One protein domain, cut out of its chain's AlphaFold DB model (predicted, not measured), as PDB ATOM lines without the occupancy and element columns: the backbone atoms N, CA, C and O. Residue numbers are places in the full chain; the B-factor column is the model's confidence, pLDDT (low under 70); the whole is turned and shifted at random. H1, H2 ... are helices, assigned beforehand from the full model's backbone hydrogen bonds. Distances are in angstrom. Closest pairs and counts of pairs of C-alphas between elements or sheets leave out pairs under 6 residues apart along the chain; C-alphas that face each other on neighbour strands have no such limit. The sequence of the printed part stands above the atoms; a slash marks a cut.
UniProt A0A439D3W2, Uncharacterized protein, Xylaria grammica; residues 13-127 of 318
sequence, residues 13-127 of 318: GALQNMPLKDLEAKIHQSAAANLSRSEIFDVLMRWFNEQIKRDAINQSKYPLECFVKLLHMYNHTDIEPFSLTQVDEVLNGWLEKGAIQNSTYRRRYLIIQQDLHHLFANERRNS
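AT A GLANCE: This is residues 13 to 127 of the 318 residues of an uncharacterized protein of Xylaria grammica (UniProt A0A439D3W2). Three helices, H2, H3 and H4, run nearly along one line, with centres in a triangle, and a longer helical hairpin, H5 and H6, packs steeply across the H3 and H4 side. Short H1 packs on H3. The 115 printed residues have six named helices, H1 to H6 in order, and no named strand; the class is all helix. The whole is compact, with a radius of gyration of the C-alphas of 13.9 A and spans of 39 by 36 by 24 A.

IN THESE COORDINATES: H1, residues 13 to 17, begins at C-alpha 13 (26.951, 43.559, -30.685). H2 is residues 20 to 32, 18.5 A long; H3 residues 37 to 53, 24.6 A; H4 residues 62 to 71; H5 residues 84 to 98, 20.1 A. H6, residues 103 to 127, 36.7 A, ends at C-alpha 127 (59.093, 33.700, -45.634).

HOW THE PARTS SIT: H1 touches H3, closest C-alphas Leu 15 and Trp 47 at 5.4 A. The hairpin H2 and H3 only just touches, with 3 pairs of C-alphas within 8 A, closest Ile 27 and Ile 40 at 6.7 A. H4 touches residues 20 to 24 of H2, a shallow tilt of 10 degrees, the same way, closest C-alphas Glu 24 and Leu 70 at 7.2 A. H6 touches H4 at a steep tilt of 65 degrees, closest C-alphas Glu 65 and Leu 119 at 7.0 A. H5 and H6 form a hairpin, a shallow tilt of 5 degrees, opposite ways, closest C-alphas Leu 95 and Arg 106 at 6.0 A. H2 is apart from H5 and H6. In H2, H3, H4 and H6 every O i to N i+4 pair is within hydrogen-bond range; in H5 10 of 11 are, in H1 0 of 1, with 0 of 2 O i to N i+3 pairs.

THE WHOLE: The C-alphas of Ala 32 and Ser 103, the two farthest apart, are 39.7 A apart. The printed part has no cut. The link from H4 to H5, residues 72 to 83, is long. Mean pLDDT of the printed part is 85.5; residues 13, 59 to 60, 98 to 101, 124 and 126 to 127 are under 70.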
ATOM      1  N   GLY A  13      27.876  43.469 -29.555       66.00
ATOM      2  CA  GLY A  13      26.951  43.559 -30.685       66.00
ATOM      3  C   GLY A  13      27.550  44.218 -31.935       66.00
ATOM      4  O   GLY A  13      27.252  43.795 -33.056       66.00
ATOM      5  N   ALA A  14      28.432  45.207 -31.764       77.00
ATOM      6  CA  ALA A  14      29.094  45.896 -32.871       77.00
ATOM      7  C   ALA A  14      30.170  45.012 -33.524       77.00
ATOM      8  O   ALA A  14      30.231  44.916 -34.749       77.00
ATOM      9  N   LEU A  15      30.970  44.306 -32.717       81.88
ATOM     10  CA  LEU A  15      32.003  43.384 -33.215       81.88
ATOM     11  C   LEU A  15      31.413  42.184 -33.953       81.88
ATOM     12  O   LEU A  15      31.989  41.704 -34.930       81.88
ATOM     13  N   GLN A  16      30.247  41.722 -33.513       82.19
ATOM     14  CA  GLN A  16      29.567  40.577 -34.099       82.19
ATOM     15  C   GLN A  16      29.333  40.738 -35.610       82.19
ATOM     16  O   GLN A  16      29.580  39.809 -36.382       82.19
ATOM     17  N   ASN A  17      28.838  41.906 -36.027       83.50
ATOM     18  CA  ASN A  17      28.426  42.191 -37.408       83.50
ATOM     19  C   ASN A  17      29.513  42.875 -38.248       83.50
ATOM     20  O   ASN A  17      29.287  43.151 -39.423       83.50
ATOM     21  N   MET A  18      30.673  43.148 -37.656       87.00
ATOM     22  CA  MET A  18      31.763  43.852 -38.318       87.00
ATOM     23  C   MET A  18      32.472  42.926 -39.319       87.00
ATOM     24  O   MET A  18      32.974  41.873 -38.915       87.00
ATOM     25  N   PRO A  19      32.556  43.275 -40.614       89.12
ATOM     26  CA  PRO A  19      33.360  42.524 -41.569       89.12
ATOM     27  C   PRO A  19      34.859  42.747 -41.311       89.12
ATOM     28  O   PRO A  19      35.272  43.768 -40.770       89.12
ATOM     29  N   LEU A  20      35.697  41.803 -41.754       89.81
ATOM     30  CA  LEU A  20      37.145  41.845 -41.506       89.81
ATOM     31  C   LEU A  20      37.829  43.114 -42.052       89.81
ATOM     32  O   LEU A  20      38.760  43.613 -41.435       89.81
ATOM     33  N   LYS A  21      37.356  43.662 -43.180       88.19
ATOM     34  CA  LYS A  21      37.897  44.908 -43.754       88.19
ATOM     35  C   LYS A  21      37.665  46.120 -42.849       88.19
ATOM     36  O   LYS A  21      38.537  46.973 -42.728       88.19
ATOM     37  N   ASP A  22      36.508  46.174 -42.197       89.62
ATOM     38  CA  ASP A  22      36.178  47.265 -41.278       89.62
ATOM     39  C   ASP A  22      36.972  47.120 -39.976       89.62
ATOM     40  O   ASP A  22      37.405  48.119 -39.405       89.62
ATOM     41  N   LEU A  23      37.229  45.879 -39.542       90.12
ATOM     42  CA  LEU A  23      38.145  45.601 -38.437       90.12
ATOM     43  C   LEU A  23      39.560  46.094 -38.757       90.12
ATOM     44  O   LEU A  23      40.148  46.790 -37.939       90.12
ATOM     45  N   GLU A  24      40.090  45.772 -39.939       90.06
ATOM     46  CA  GLU A  24      41.409  46.235 -40.390       90.06
ATOM     47  C   GLU A  24      41.490  47.768 -40.397       90.06
ATOM     48  O   GLU A  24      42.376  48.336 -39.763       90.06
ATOM     49  N   ALA A  25      40.511  48.454 -40.998       87.88
ATOM     50  CA  ALA A  25      40.445  49.916 -40.973       87.88
ATOM     51  C   ALA A  25      40.397  50.477 -39.541       87.88
ATOM     52  O   ALA A  25      40.998  51.514 -39.247       87.88
ATOM     53  N   LYS A  26      39.720  49.778 -38.624       86.00
ATOM     54  CA  LYS A  26      39.669  50.173 -37.220       86.00
ATOM     55  C   LYS A  26      41.008  49.967 -36.514       86.00
ATOM     56  O   LYS A  26      41.411  50.849 -35.767       86.00
ATOM     57  N   ILE A  27      41.734  48.884 -36.796       87.75
ATOM     58  CA  ILE A  27      43.104  48.698 -36.298       87.75
ATOM     59  C   ILE A  27      44.032  49.793 -36.836       87.75
ATOM     60  O   ILE A  27      44.803  50.348 -36.059       87.75
ATOM     61  N   HIS A  28      43.898  50.189 -38.106       84.38
ATOM     62  CA  HIS A  28      44.646  51.320 -38.667       84.38
ATOM     63  C   HIS A  28      44.386  52.617 -37.890       84.38
ATOM     64  O   HIS A  28      45.322  53.325 -37.517       84.38
ATOM     65  N   GLN A  29      43.117  52.923 -37.613       83.56
ATOM     66  CA  GLN A  29      42.745  54.099 -36.829       83.56
ATOM     67  C   GLN A  29      43.258  54.004 -35.386       83.56
ATOM     68  O   GLN A  29      43.736  54.990 -34.831       83.56
ATOM     69  N   SER A  30      43.178  52.818 -34.788       80.50
ATOM     70  CA  SER A  30      43.638  52.549 -33.433       80.50
ATOM     71  C   SER A  30      45.153  52.689 -33.285       80.50
ATOM     72  O   SER A  30      45.618  53.282 -32.315       80.50
ATOM     73  N   ALA A  31      45.916  52.211 -34.266       76.06
ATOM     74  CA  ALA A  31      47.360  52.394 -34.331       76.06
ATOM     75  C   ALA A  31      47.721  53.886 -34.424       76.06
ATOM     76  O   ALA A  31      48.564  54.367 -33.672       76.06
ATOM     77  N   ALA A  32      47.016  54.648 -35.269       77.81
ATOM     78  CA  ALA A  32      47.193  56.100 -35.373       77.81
ATOM     79  C   ALA A  32      46.809  56.853 -34.081       77.81
ATOM     80  O   ALA A  32      47.320  57.939 -33.817       77.81
ATOM     81  N   ALA A  33      45.922  56.271 -33.272       79.06
ATOM     82  CA  ALA A  33      45.515  56.780 -31.967       79.06
ATOM     83  C   ALA A  33      46.465  56.381 -30.816       79.06
ATOM     84  O   ALA A  33      46.167  56.698 -29.668       79.06
ATOM     85  N   ASN A  34      47.602  55.730 -31.102       78.31
ATOM     86  CA  ASN A  34      48.583  55.239 -30.122       78.31
ATOM     87  C   ASN A  34      48.036  54.205 -29.121       78.31
ATOM     88  O   ASN A  34      48.495  54.145 -27.979       78.31
ATOM     89  N   LEU A  35      47.072  53.377 -29.532       81.94
ATOM     90  CA  LEU A  35      46.640  52.245 -28.710       81.94
ATOM     91  C   LEU A  35      47.769  51.229 -28.531       81.94
ATOM     92  O   LEU A  35      48.575  50.989 -29.435       81.94
ATOM     93  N   SER A  36      47.809  50.602 -27.357       88.19
ATOM     94  CA  SER A  36      48.818  49.599 -27.046       88.19
ATOM     95  C   SER A  36      48.622  48.329 -27.879       88.19
ATOM     96  O   SER A  36      47.508  47.940 -28.247       88.19
ATOM     97  N   ARG A  37      49.722  47.610 -28.123       90.38
ATOM     98  CA  ARG A  37      49.709  46.313 -28.819       90.38
ATOM     99  C   ARG A  37      48.758  45.305 -28.154       90.38
ATOM    100  O   ARG A  37      48.112  44.532 -28.856       90.38
ATOM    101  N   SER A  38      48.652  45.318 -26.824       90.62
ATOM    102  CA  SER A  38      47.724  44.465 -26.069       90.62
ATOM    103  C   SER A  38      46.258  44.803 -26.329       90.62
ATOM    104  O   SER A  38      45.458  43.895 -26.517       90.62
ATOM    105  N   GLU A  39      45.897  46.085 -26.407       89.88
ATOM    106  CA  GLU A  39      44.513  46.492 -26.688       89.88
ATOM    107  C   GLU A  39      44.100  46.122 -28.114       89.88
ATOM    108  O   GLU A  39      42.993  45.634 -28.345       89.88
ATOM    109  N   ILE A  40      45.016  46.294 -29.070       90.44
ATOM    110  CA  ILE A  40      44.820  45.856 -30.457       90.44
ATOM    111  C   ILE A  40      44.593  44.342 -30.504       90.44
ATOM    112  O   ILE A  40      43.647  43.877 -31.143       90.44
ATOM    113  N   PHE A  41      45.423  43.575 -29.794       93.19
ATOM    114  CA  PHE A  41      45.279  42.125 -29.712       93.19
ATOM    115  C   PHE A  41      43.926  41.709 -29.133       93.19
ATOM    116  O   PHE A  41      43.243  40.855 -29.701       93.19
ATOM    117  N   ASP A  42      43.505  42.352 -28.047       91.00
ATOM    118  CA  ASP A  42      42.229  42.073 -27.398       91.00
ATOM    119  C   ASP A  42      41.045  42.311 -28.339       91.00
ATOM    120  O   ASP A  42      40.130  41.486 -28.399       91.00
ATOM    121  N   VAL A  43      41.061  43.395 -29.120       90.50
ATOM    122  CA  VAL A  43      40.016  43.669 -30.120       90.50
ATOM    123  C   VAL A  43      39.993  42.595 -31.203       90.50
ATOM    124  O   VAL A  43      38.920  42.070 -31.514       90.50
ATOM    125  N   LEU A  44      41.160  42.231 -31.744       92.88
ATOM    126  CA  LEU A  44      41.279  41.186 -32.763       92.88
ATOM    127  C   LEU A  44      40.727  39.853 -32.257       92.88
ATOM    128  O   LEU A  44      39.913  39.221 -32.933       92.88
ATOM    129  N   MET A  45      41.109  39.449 -31.045       94.19
ATOM    130  CA  MET A  45      40.669  38.186 -30.463       94.19
ATOM    131  C   MET A  45      39.184  38.206 -30.083       94.19
ATOM    132  O   MET A  45      38.485  37.219 -30.317       94.19
ATOM    133  N   ARG A  46      38.644  39.318 -29.567       91.44
ATOM    134  CA  ARG A  46      37.199  39.440 -29.298       91.44
ATOM    135  C   ARG A  46      36.375  39.344 -30.576       91.44
ATOM    136  O   ARG A  46      35.403  38.590 -30.603       91.44
ATOM    137  N   TRP A  47      36.776  40.055 -31.631       92.75
ATOM    138  CA  TRP A  47      36.135  39.939 -32.939       92.75
ATOM    139  C   TRP A  47      36.166  38.493 -33.428       92.75
ATOM    140  O   TRP A  47      35.126  37.928 -33.766       92.75
ATOM    141  N   PHE A  48      37.346  37.869 -33.391       92.88
ATOM    142  CA  PHE A  48      37.544  36.502 -33.852       92.88
ATOM    143  C   PHE A  48      36.608  35.531 -33.135       92.88
ATOM    144  O   PHE A  48      35.877  34.794 -33.791       92.88
ATOM    145  N   ASN A  49      36.533  35.604 -31.804       91.25
ATOM    146  CA  ASN A  49      35.636  34.785 -30.991       91.25
ATOM    147  C   ASN A  49      34.175  34.851 -31.471       91.25
ATOM    148  O   ASN A  49      33.517  33.823 -31.642       91.25
ATOM    149  N   GLU A  50      33.668  36.057 -31.734       89.69
ATOM    150  CA  GLU A  50      32.296  36.245 -32.212       89.69
ATOM    151  C   GLU A  50      32.072  35.631 -33.596       89.69
ATOM    152  O   GLU A  50      31.042  34.990 -33.839       89.69
ATOM    153  N   GLN A  51      33.058  35.730 -34.486       89.50
ATOM    154  CA  GLN A  51      32.967  35.107 -35.802       89.50
ATOM    155  C   GLN A  51      33.003  33.571 -35.732       89.50
ATOM    156  O   GLN A  51      32.304  32.902 -36.501       89.50
ATOM    157  N   ILE A  52      33.738  32.987 -34.776       89.50
ATOM    158  CA  ILE A  52      33.715  31.537 -34.522       89.50
ATOM    159  C   ILE A  52      32.343  31.093 -34.002       89.50
ATOM    160  O   ILE A  52      31.771  30.108 -34.486       89.50
ATOM    161  N   LYS A  53      31.776  31.822 -33.034       87.25
ATOM    162  CA  LYS A  53      30.440  31.527 -32.487       87.25
ATOM    163  C   LYS A  53      29.359  31.568 -33.568       87.25
ATOM    164  O   LYS A  53      28.436  30.755 -33.541       87.25
ATOM    165  N   ARG A  54      29.503  32.450 -34.557       85.19
ATOM    166  CA  ARG A  54      28.603  32.562 -35.716       85.19
ATOM    167  C   ARG A  54      28.868  31.559 -36.835       85.19
ATOM    168  O   ARG A  54      28.080  31.487 -37.770       85.19
ATOM    169  N   ASP A  55      29.940  30.775 -36.740       84.81
ATOM    170  CA  ASP A  55      30.411  29.888 -37.812       84.81
ATOM    171  C   ASP A  55      30.830  30.618 -39.097       84.81
ATOM    172  O   ASP A  55      30.996  29.982 -40.135       84.81
ATOM    173  N   ALA A  56      31.002  31.940 -39.055       78.38
ATOM    174  CA  ALA A  56      31.301  32.741 -40.242       78.38
ATOM    175  C   ALA A  56      32.691  32.411 -40.814       78.38
ATOM    176  O   ALA A  56      32.894  32.427 -42.026       78.38
ATOM    177  N   ILE A  57      33.632  32.035 -39.942       75.81
ATOM    178  CA  ILE A  57      35.013  31.691 -40.312       75.81
ATOM    179  C   ILE A  57      35.128  30.283 -40.901       75.81
ATOM    180  O   ILE A  57      35.976  30.048 -41.750       75.81
ATOM    181  N   ASN A  58      34.258  29.346 -40.521       70.94
ATOM    182  CA  ASN A  58      34.348  27.964 -41.008       70.94
ATOM    183  C   ASN A  58      33.700  27.763 -42.384       70.94
ATOM    184  O   ASN A  58      33.901  26.728 -43.019       70.94
ATOM    185  N   GLN A  59      32.899  28.725 -42.852       69.31
ATOM    186  CA  GLN A  59      32.191  28.619 -44.132       69.31
ATOM    187  C   GLN A  59      33.122  28.782 -45.341       69.31
ATOM    188  O   GLN A  59      32.804  28.306 -46.430       69.31
ATOM    189  N   SER A  60      34.285  29.414 -45.164       66.69
ATOM    190  CA  SER A  60      35.322  29.524 -46.191       66.69
ATOM    191  C   SER A  60      36.692  29.708 -45.537       66.69
ATOM    192  O   SER A  60      36.783  30.309 -44.478       66.69
ATOM    193  N   LYS A  61      37.773  29.213 -46.152       71.12
ATOM    194  CA  LYS A  61      39.134  29.378 -45.597       71.12
ATOM    195  C   LYS A  61      39.661  30.817 -45.682       71.12
ATOM    196  O   LYS A  61      40.509  31.218 -44.892       71.12
ATOM    197  N   TYR A  62      39.127  31.600 -46.616       80.94
ATOM    198  CA  TYR A  62      39.633  32.929 -46.956       80.94
ATOM    199  C   TYR A  62      39.605  33.946 -45.791       80.94
ATOM    200  O   TYR A  62      40.629  34.582 -45.548       80.94
ATOM    201  N   PRO A  63      38.514  34.093 -45.008       85.62
ATOM    202  CA  PRO A  63      38.491  34.999 -43.859       85.62
ATOM    203  C   PRO A  63      39.539  34.665 -42.798       85.62
ATOM    204  O   PRO A  63      40.109  35.578 -42.207       85.62
ATOM    205  N   LEU A  64      39.814  33.375 -42.570       90.44
ATOM    206  CA  LEU A  64      40.826  32.947 -41.607       90.44
ATOM    207  C   LEU A  64      42.236  33.304 -42.091       90.44
ATOM    208  O   LEU A  64      43.027  33.836 -41.322       90.44
ATOM    209  N   GLU A  65      42.534  33.071 -43.370       90.38
ATOM    210  CA  GLU A  65      43.813  33.459 -43.979       90.38
ATOM    211  C   GLU A  65      44.051  34.971 -43.899       90.38
ATOM    212  O   GLU A  65      45.126  35.412 -43.493       90.38
ATOM    213  N   CYS A  66      43.044  35.777 -44.241       89.38
ATOM    214  CA  CYS A  66      43.128  37.231 -44.120       89.38
ATOM    215  C   CYS A  66      43.292  37.679 -42.662       89.38
ATOM    216  O   CYS A  66      44.062  38.596 -42.393       89.38
ATOM    217  N   PHE A  67      42.617  37.020 -41.719       92.19
ATOM    218  CA  PHE A  67      42.773  37.314 -40.299       92.19
ATOM    219  C   PHE A  67      44.188  36.988 -39.795       92.19
ATOM    220  O   PHE A  67      44.773  37.785 -39.068       92.19
ATOM    221  N   VAL A  68      44.786  35.872 -40.225       92.75
ATOM    222  CA  VAL A  68      46.183  35.542 -39.890       92.75
ATOM    223  C   VAL A  68      47.151  36.570 -40.473       92.75
ATOM    224  O   VAL A  68      48.069  36.995 -39.778       92.75
ATOM    225  N   LYS A  69      46.929  37.046 -41.704       91.00
ATOM    226  CA  LYS A  69      47.725  38.152 -42.267       91.00
ATOM    227  C   LYS A  69      47.599  39.431 -41.438       91.00
ATOM    228  O   LYS A  69      48.596  40.117 -41.229       91.00
ATOM    229  N   LEU A  70      46.396  39.732 -40.944       91.81
ATOM    230  CA  LEU A  70      46.178  40.866 -40.053       91.81
ATOM    231  C   LEU A  70      46.943  40.679 -38.736       91.81
ATOM    232  O   LEU A  70      47.627  41.601 -38.319       91.81
ATOM    233  N   LEU A  71      46.928  39.487 -38.132       93.69
ATOM    234  CA  LEU A  71      47.720  39.185 -36.929       93.69
ATOM    235  C   LEU A  71      49.231  39.371 -37.134       93.69
ATOM    236  O   LEU A  71      49.932  39.756 -36.202       93.69
ATOM    237  N   HIS A  72      49.731  39.143 -38.346       91.56
ATOM    238  CA  HIS A  72      51.134  39.393 -38.676       91.56
ATOM    239  C   HIS A  72      51.461  40.864 -38.921       91.56
ATOM    240  O   HIS A  72      52.617  41.186 -39.174       91.56
ATOM    241  N   MET A  73      50.471  41.757 -38.817       89.00
ATOM    242  CA  MET A  73      50.662  43.203 -38.919       89.00
ATOM    243  C   MET A  73      51.359  43.609 -40.221       89.00
ATOM    244  O   MET A  73      52.110  44.574 -40.276       89.00
ATOM    245  N   TYR A  74      51.079  42.893 -41.311       80.44
ATOM    246  CA  TYR A  74      51.720  43.125 -42.604       80.44
ATOM    247  C   TYR A  74      51.580  44.560 -43.137       80.44
ATOM    248  O   TYR A  74      52.482  45.055 -43.809       80.44
ATOM    249  N   ASN A  75      50.466  45.220 -42.817       77.50
ATOM    250  CA  ASN A  75      50.181  46.605 -43.201       77.50
ATOM    251  C   ASN A  75      50.601  47.623 -42.117       77.50
ATOM    252  O   ASN A  75      50.367  48.821 -42.270       77.50
ATOM    253  N   HIS A  76      51.235  47.157 -41.034       79.75
ATOM    254  CA  HIS A  76      51.622  47.925 -39.851       79.75
ATOM    255  C   HIS A  76      53.042  47.574 -39.410       79.75
ATOM    256  O   HIS A  76      53.247  46.821 -38.462       79.75
ATOM    257  N   THR A  77      54.042  48.157 -40.069       77.25
ATOM    258  CA  THR A  77      55.461  47.907 -39.756       77.25
ATOM    259  C   THR A  77      55.862  48.301 -38.336       77.25
ATOM    260  O   THR A  77      56.855  47.797 -37.820       77.25
ATOM    261  N   ASP A  78      55.087  49.184 -37.710       82.62
ATOM    262  CA  ASP A  78      55.387  49.750 -36.394       82.62
ATOM    263  C   ASP A  78      54.862  48.876 -35.243       82.62
ATOM    264  O   ASP A  78      55.163  49.130 -34.076       82.62
ATOM    265  N   ILE A  79      54.076  47.839 -35.555       85.44
ATOM    266  CA  ILE A  79      53.485  46.932 -34.572       85.44
ATOM    267  C   ILE A  79      54.122  45.557 -34.729       85.44
ATOM    268  O   ILE A  79      54.066  44.938 -35.790       85.44
ATOM    269  N   GLU A  80      54.695  45.046 -33.640       89.50
ATOM    270  CA  GLU A  80      55.251  43.696 -33.625       89.50
ATOM    271  C   GLU A  80      54.155  42.648 -33.923       89.50
ATOM    272  O   GLU A  80      53.118  42.650 -33.241       89.50
ATOM    273  N   PRO A  81      54.392  41.710 -34.864       92.50
ATOM    274  CA  PRO A  81      53.470  40.626 -35.189       92.50
ATOM    275  C   PRO A  81      52.993  39.833 -33.967       92.50
ATOM    276  O   PRO A  81      53.728  39.632 -32.995       92.50
ATOM    277  N   PHE A  82      51.765  39.323 -34.018       94.44
ATOM    278  CA  PHE A  82      51.236  38.427 -32.991       94.44
ATOM    279  C   PHE A  82      51.665  36.986 -33.244       94.44
ATOM    280  O   PHE A  82      51.553  36.462 -34.351       94.44
ATOM    281  N   SER A  83      52.155  36.327 -32.196       93.69
ATOM    282  CA  SER A  83      52.615  34.941 -32.291       93.69
ATOM    283  C   SER A  83      51.460  33.948 -32.172       93.69
ATOM    284  O   SER A  83      50.468  34.201 -31.489       93.69
ATOM    285  N   LEU A  84      51.632  32.762 -32.765       95.19
ATOM    286  CA  LEU A  84      50.693  31.651 -32.593       95.19
ATOM    287  C   LEU A  84      50.476  31.308 -31.111       95.19
ATOM    288  O   LEU A  84      49.348  31.053 -30.714       95.19
ATOM    289  N   THR A  85      51.527  31.370 -30.288       96.00
ATOM    290  CA  THR A  85      51.440  31.098 -28.846       96.00
ATOM    291  C   THR A  85      50.469  32.048 -28.142       96.00
ATOM    292  O   THR A  85      49.622  31.589 -27.385       96.00
ATOM    293  N   GLN A  86      50.528  33.351 -28.446       96.00
ATOM    294  CA  GLN A  86      49.597  34.345 -27.890       96.00
ATOM    295  C   GLN A  86      48.145  34.031 -28.278       96.00
ATOM    296  O   GLN A  86      47.233  34.139 -27.462       96.00
ATOM    297  N   VAL A  87      47.921  33.616 -29.527       95.56
ATOM    298  CA  VAL A  87      46.589  33.235 -30.020       95.56
ATOM    299  C   VAL A  87      46.096  31.950 -29.343       95.56
ATOM    300  O   VAL A  87      44.935  31.876 -28.934       95.56
ATOM    301  N   ASP A  88      46.972  30.955 -29.186       95.44
ATOM    302  CA  ASP A  88      46.670  29.683 -28.528       95.44
ATOM    303  C   ASP A  88      46.312  29.865 -27.051       95.44
ATOM    304  O   ASP A  88      45.369  29.233 -26.583       95.44
ATOM    305  N   GLU A  89      47.006  30.732 -26.314       95.44
ATOM    306  CA  GLU A  89      46.686  31.027 -24.909       95.44
ATOM    307  C   GLU A  89      45.233  31.493 -24.751       95.44
ATOM    308  O   GLU A  89      44.487  30.984 -23.908       95.44
ATOM    309  N   VAL A  90      44.792  32.402 -25.622       94.69
ATOM    310  CA  VAL A  90      43.420  32.915 -25.611       94.69
ATOM    311  C   VAL A  90      42.414  31.838 -26.038       94.69
ATOM    312  O   VAL A  90      41.376  31.675 -25.387       94.69
ATOM    313  N   LEU A  91      42.719  31.067 -27.087       92.50
ATOM    314  CA  LEU A  91      41.870  29.963 -27.552       92.50
ATOM    315  C   LEU A  91      41.706  28.876 -26.488       92.50
ATOM    316  O   LEU A  91      40.591  28.403 -26.263       92.50
ATOM    317  N   ASN A  92      42.789  28.506 -25.805       91.94
ATOM    318  CA  ASN A  92      42.773  27.541 -24.713       91.94
ATOM    319  C   ASN A  92      41.916  28.064 -23.554       91.94
ATOM    320  O   ASN A  92      41.045  27.343 -23.069       91.94
ATOM    321  N   GLY A  93      42.044  29.350 -23.208       91.88
ATOM    322  CA  GLY A  93      41.170  29.995 -22.230       91.88
ATOM    323  C   GLY A  93      39.683  29.940 -22.612       91.88
ATOM    324  O   GLY A  93      38.821  29.766 -21.746       91.88
ATOM    325  N   TRP A  94      39.339  30.044 -23.901       90.31
ATOM    326  CA  TRP A  94      37.957  29.857 -24.368       90.31
ATOM    327  C   TRP A  94      37.526  28.393 -24.415       90.31
ATOM    328  O   TRP A  94      36.354  28.114 -24.175       90.31
ATOM    329  N   LEU A  95      38.425  27.457 -24.715       88.31
ATOM    330  CA  LEU A  95      38.149  26.021 -24.711       88.31
ATOM    331  C   LEU A  95      37.870  25.509 -23.297       88.31
ATOM    332  O   LEU A  95      36.915  24.755 -23.110       88.31
ATOM    333  N   GLU A  96      38.643  25.956 -22.309       85.75
ATOM    334  CA  GLU A  96      38.440  25.634 -20.894       85.75
ATOM    335  C   GLU A  96      37.091  26.164 -20.394       85.75
ATOM    336  O   GLU A  96      36.301  25.416 -19.815       85.75
ATOM    337  N   LYS A  97      36.763  27.426 -20.708       81.94
ATOM    338  CA  LYS A  97      35.472  28.048 -20.355       81.94
ATOM    339  C   LYS A  97      34.296  27.454 -21.145       81.94
ATOM    340  O   LYS A  97      33.200  27.266 -20.618       81.94
ATOM    341  N   GLY A  98      34.513  27.153 -22.423       63.59
ATOM    342  CA  GLY A  98      33.509  26.682 -23.378       63.59
ATOM    343  C   GLY A  98      33.187  25.193 -23.261       63.59
ATOM    344  O   GLY A  98      32.089  24.787 -23.648       63.59
ATOM    345  N   ALA A  99      34.082  24.390 -22.668       56.47
ATOM    346  CA  ALA A  99      33.829  22.988 -22.335       56.47
ATOM    347  C   ALA A  99      32.598  22.803 -21.431       56.47
ATOM    348  O   ALA A  99      31.996  21.731 -21.447       56.47
ATOM    349  N   ILE A 100      32.208  23.851 -20.700       58.06
ATOM    350  CA  ILE A 100      31.087  23.848 -19.757       58.06
ATOM    351  C   ILE A 100      29.773  24.296 -20.425       58.06
ATOM    352  O   ILE A 100      28.702  23.860 -20.016       58.06
ATOM    353  N   GLN A 101      29.823  25.135 -21.470       66.12
ATOM    354  CA  GLN A 101      28.635  25.854 -21.959       66.12
ATOM    355  C   GLN A 101      28.043  25.319 -23.272       66.12
ATOM    356  O   GLN A 101      26.821  25.306 -23.417       66.12
ATOM    357  N   ASN A 102      28.857  24.907 -24.258       78.44
ATOM    358  CA  ASN A 102      28.336  24.488 -25.570       78.44
ATOM    359  C   ASN A 102      29.324  23.601 -26.354       78.44
ATOM    360  O   ASN A 102      30.392  24.048 -26.781       78.44
ATOM    361  N   SER A 103      28.932  22.353 -26.627       81.25
ATOM    362  CA  SER A 103      29.750  21.389 -27.379       81.25
ATOM    363  C   SER A 103      30.020  21.806 -28.832       81.25
ATOM    364  O   SER A 103      31.060  21.453 -29.390       81.25
ATOM    365  N   THR A 104      29.131  22.602 -29.434       85.75
ATOM    366  CA  THR A 104      29.288  23.119 -30.802       85.75
ATOM    367  C   THR A 104      30.438  24.117 -30.876       85.75
ATOM    368  O   THR A 104      31.290  24.000 -31.756       85.75
ATOM    369  N   TYR A 105      30.521  25.055 -29.928       86.06
ATOM    370  CA  TYR A 105      31.616  26.030 -29.881       86.06
ATOM    371  C   TYR A 105      32.953  25.353 -29.627       86.06
ATOM    372  O   TYR A 105      33.912  25.620 -30.343       86.06
ATOM    373  N   ARG A 106      32.990  24.385 -28.702       87.31
ATOM    374  CA  ARG A 106      34.190  23.580 -28.459       87.31
ATOM    375  C   ARG A 106      34.710  22.927 -29.740       87.31
ATOM    376  O   ARG A 106      35.898  23.017 -30.032       87.31
ATOM    377  N   ARG A 107      33.831  22.292 -30.524       88.50
ATOM    378  CA  ARG A 107      34.222  21.677 -31.800       88.50
ATOM    379  C   ARG A 107      34.782  22.708 -32.781       88.50
ATOM    380  O   ARG A 107      35.784  22.425 -33.429       88.50
ATOM    381  N   ARG A 108      34.153  23.881 -32.892       89.38
ATOM    382  CA  ARG A 108      34.611  24.948 -33.793       89.38
ATOM    383  C   ARG A 108      35.976  25.496 -33.390       89.38
ATOM    384  O   ARG A 108      36.828  25.624 -34.257       89.38
ATOM    385  N   TYR A 109      36.209  25.739 -32.101       90.31
ATOM    386  CA  TYR A 109      37.516  26.184 -31.611       90.31
ATOM    387  C   TYR A 109      38.622  25.179 -31.943       90.31
ATOM    388  O   TYR A 109      39.661  25.586 -32.440       90.31
ATOM    389  N   LEU A 110      38.386  23.874 -31.757       90.44
ATOM    390  CA  LEU A 110      39.382  22.841 -32.080       90.44
ATOM    391  C   LEU A 110      39.726  22.788 -33.576       90.44
ATOM    392  O   LEU A 110      40.895  22.664 -33.931       90.44
ATOM    393  N   ILE A 111      38.720  22.890 -34.452       90.25
ATOM    394  CA  ILE A 111      38.938  22.926 -35.909       90.25
ATOM    395  C   ILE A 111      39.769  24.157 -36.280       90.25
ATOM    396  O   ILE A 111      40.773  24.047 -36.978       90.25
ATOM    397  N   ILE A 112      39.388  25.321 -35.756       91.31
ATOM    398  CA  ILE A 112      40.057  26.586 -36.059       91.31
ATOM    399  C   ILE A 112      41.476  26.623 -35.505       91.31
ATOM    400  O   ILE A 112      42.367  27.132 -36.173       91.31
ATOM    401  N   GLN A 113      41.713  26.053 -34.325       92.50
ATOM    402  CA  GLN A 113      43.055  25.929 -33.772       92.50
ATOM    403  C   GLN A 113      43.951  25.107 -34.706       92.50
ATOM    404  O   GLN A 113      45.049  25.539 -35.043       92.50
ATOM    405  N   GLN A 114      43.461  23.970 -35.211       92.75
ATOM    406  CA  GLN A 114      44.204  23.172 -36.188       92.75
ATOM    407  C   GLN A 114      44.504  23.960 -37.477       92.75
ATOM    408  O   GLN A 114      45.628  23.903 -37.986       92.75
ATOM    409  N   ASP A 115      43.528  24.707 -37.995       92.12
ATOM    410  CA  ASP A 115      43.704  25.512 -39.208       92.12
ATOM    411  C   ASP A 115      44.681  26.683 -38.992       92.12
ATOM    412  O   ASP A 115      45.546  26.921 -39.837       92.12
ATOM    413  N   LEU A 116      44.623  27.368 -37.846       93.06
ATOM    414  CA  LEU A 116      45.570  28.424 -37.472       93.06
ATOM    415  C   LEU A 116      47.003  27.898 -37.412       93.06
ATOM    416  O   LEU A 116      47.897  28.491 -38.012       93.06
ATOM    417  N   HIS A 117      47.221  26.754 -36.759       93.69
ATOM    418  CA  HIS A 117      48.538  26.112 -36.706       93.69
ATOM    419  C   HIS A 117      49.092  25.854 -38.108       93.69
ATOM    420  O   HIS A 117      50.268  26.108 -38.377       93.69
ATOM    421  N   HIS A 118      48.241  25.394 -39.027       91.94
ATOM    422  CA  HIS A 118      48.645  25.167 -40.408       91.94
ATOM    423  C   HIS A 118      49.016  26.468 -41.134       91.94
ATOM    424  O   HIS A 118      50.028  26.504 -41.837       91.94
ATOM    425  N   LEU A 119      48.238  27.537 -40.946       92.38
ATOM    426  CA  LEU A 119      48.481  28.834 -41.580       92.38
ATOM    427  C   LEU A 119      49.776  29.484 -41.086       92.38
ATOM    428  O   LEU A 119      50.630  29.818 -41.907       92.38
ATOM    429  N   PHE A 120      49.987  29.538 -39.770       91.31
ATOM    430  CA  PHE A 120      51.231  30.041 -39.180       91.31
ATOM    431  C   PHE A 120      52.455  29.202 -39.597       91.31
ATOM    432  O   PHE A 120      53.545  29.734 -39.815       91.31
ATOM    433  N   ALA A 121      52.303  27.882 -39.754       89.00
ATOM    434  CA  ALA A 121      53.386  27.020 -40.231       89.00
ATOM    435  C   ALA A 121      53.708  27.219 -41.722       89.00
ATOM    436  O   ALA A 121      54.874  27.140 -42.116       89.00
ATOM    437  N   ASN A 122      52.697  27.449 -42.564       85.38
ATOM    438  CA  ASN A 122      52.889  27.699 -43.994       85.38
ATOM    439  C   ASN A 122      53.543  29.058 -44.246       85.38
ATOM    440  O   ASN A 122      54.399  29.183 -45.117       85.38
ATOM    441  N   GLU A 123      53.194  30.059 -43.450       76.00
ATOM    442  CA  GLU A 123      53.781  31.389 -43.520       76.00
ATOM    443  C   GLU A 123      55.276  31.397 -43.200       76.00
ATOM    444  O   GLU A 123      56.058  31.958 -43.964       76.00
ATOM    445  N   ARG A 124      55.697  30.664 -42.159       69.69
ATOM    446  CA  ARG A 124      57.126  30.459 -41.857       69.69
ATOM    447  C   ARG A 124      57.894  29.817 -43.013       69.69
ATOM    448  O   ARG A 124      59.058  30.140 -43.221       69.69
ATOM    449  N   ARG A 125      57.265  28.913 -43.769       71.50
ATOM    450  CA  ARG A 125      57.891  28.307 -44.957       71.50
ATOM    451  C   ARG A 125      57.947  29.284 -46.129       71.50
ATOM    452  O   ARG A 125      58.941  29.313 -46.847       71.50
ATOM    453  N   ASN A 126      56.913  30.098 -46.318       64.38
ATOM    454  CA  ASN A 126      56.870  31.083 -47.395       64.38
ATOM    455  C   ASN A 126      57.866  32.227 -47.172       64.38
ATOM    456  O   ASN A 126      58.488  32.662 -48.133       64.38
ATOM    457  N   SER A 127      58.080  32.678 -45.935       60.44
ATOM    458  CA  SER A 127      59.093  33.700 -45.634       60.44
ATOM    459  C   SER A 127      60.527  33.190 -45.813       60.44
ATOM    460  O   SER A 127      61.397  33.950 -46.227       60.44
TER     461      SER A 127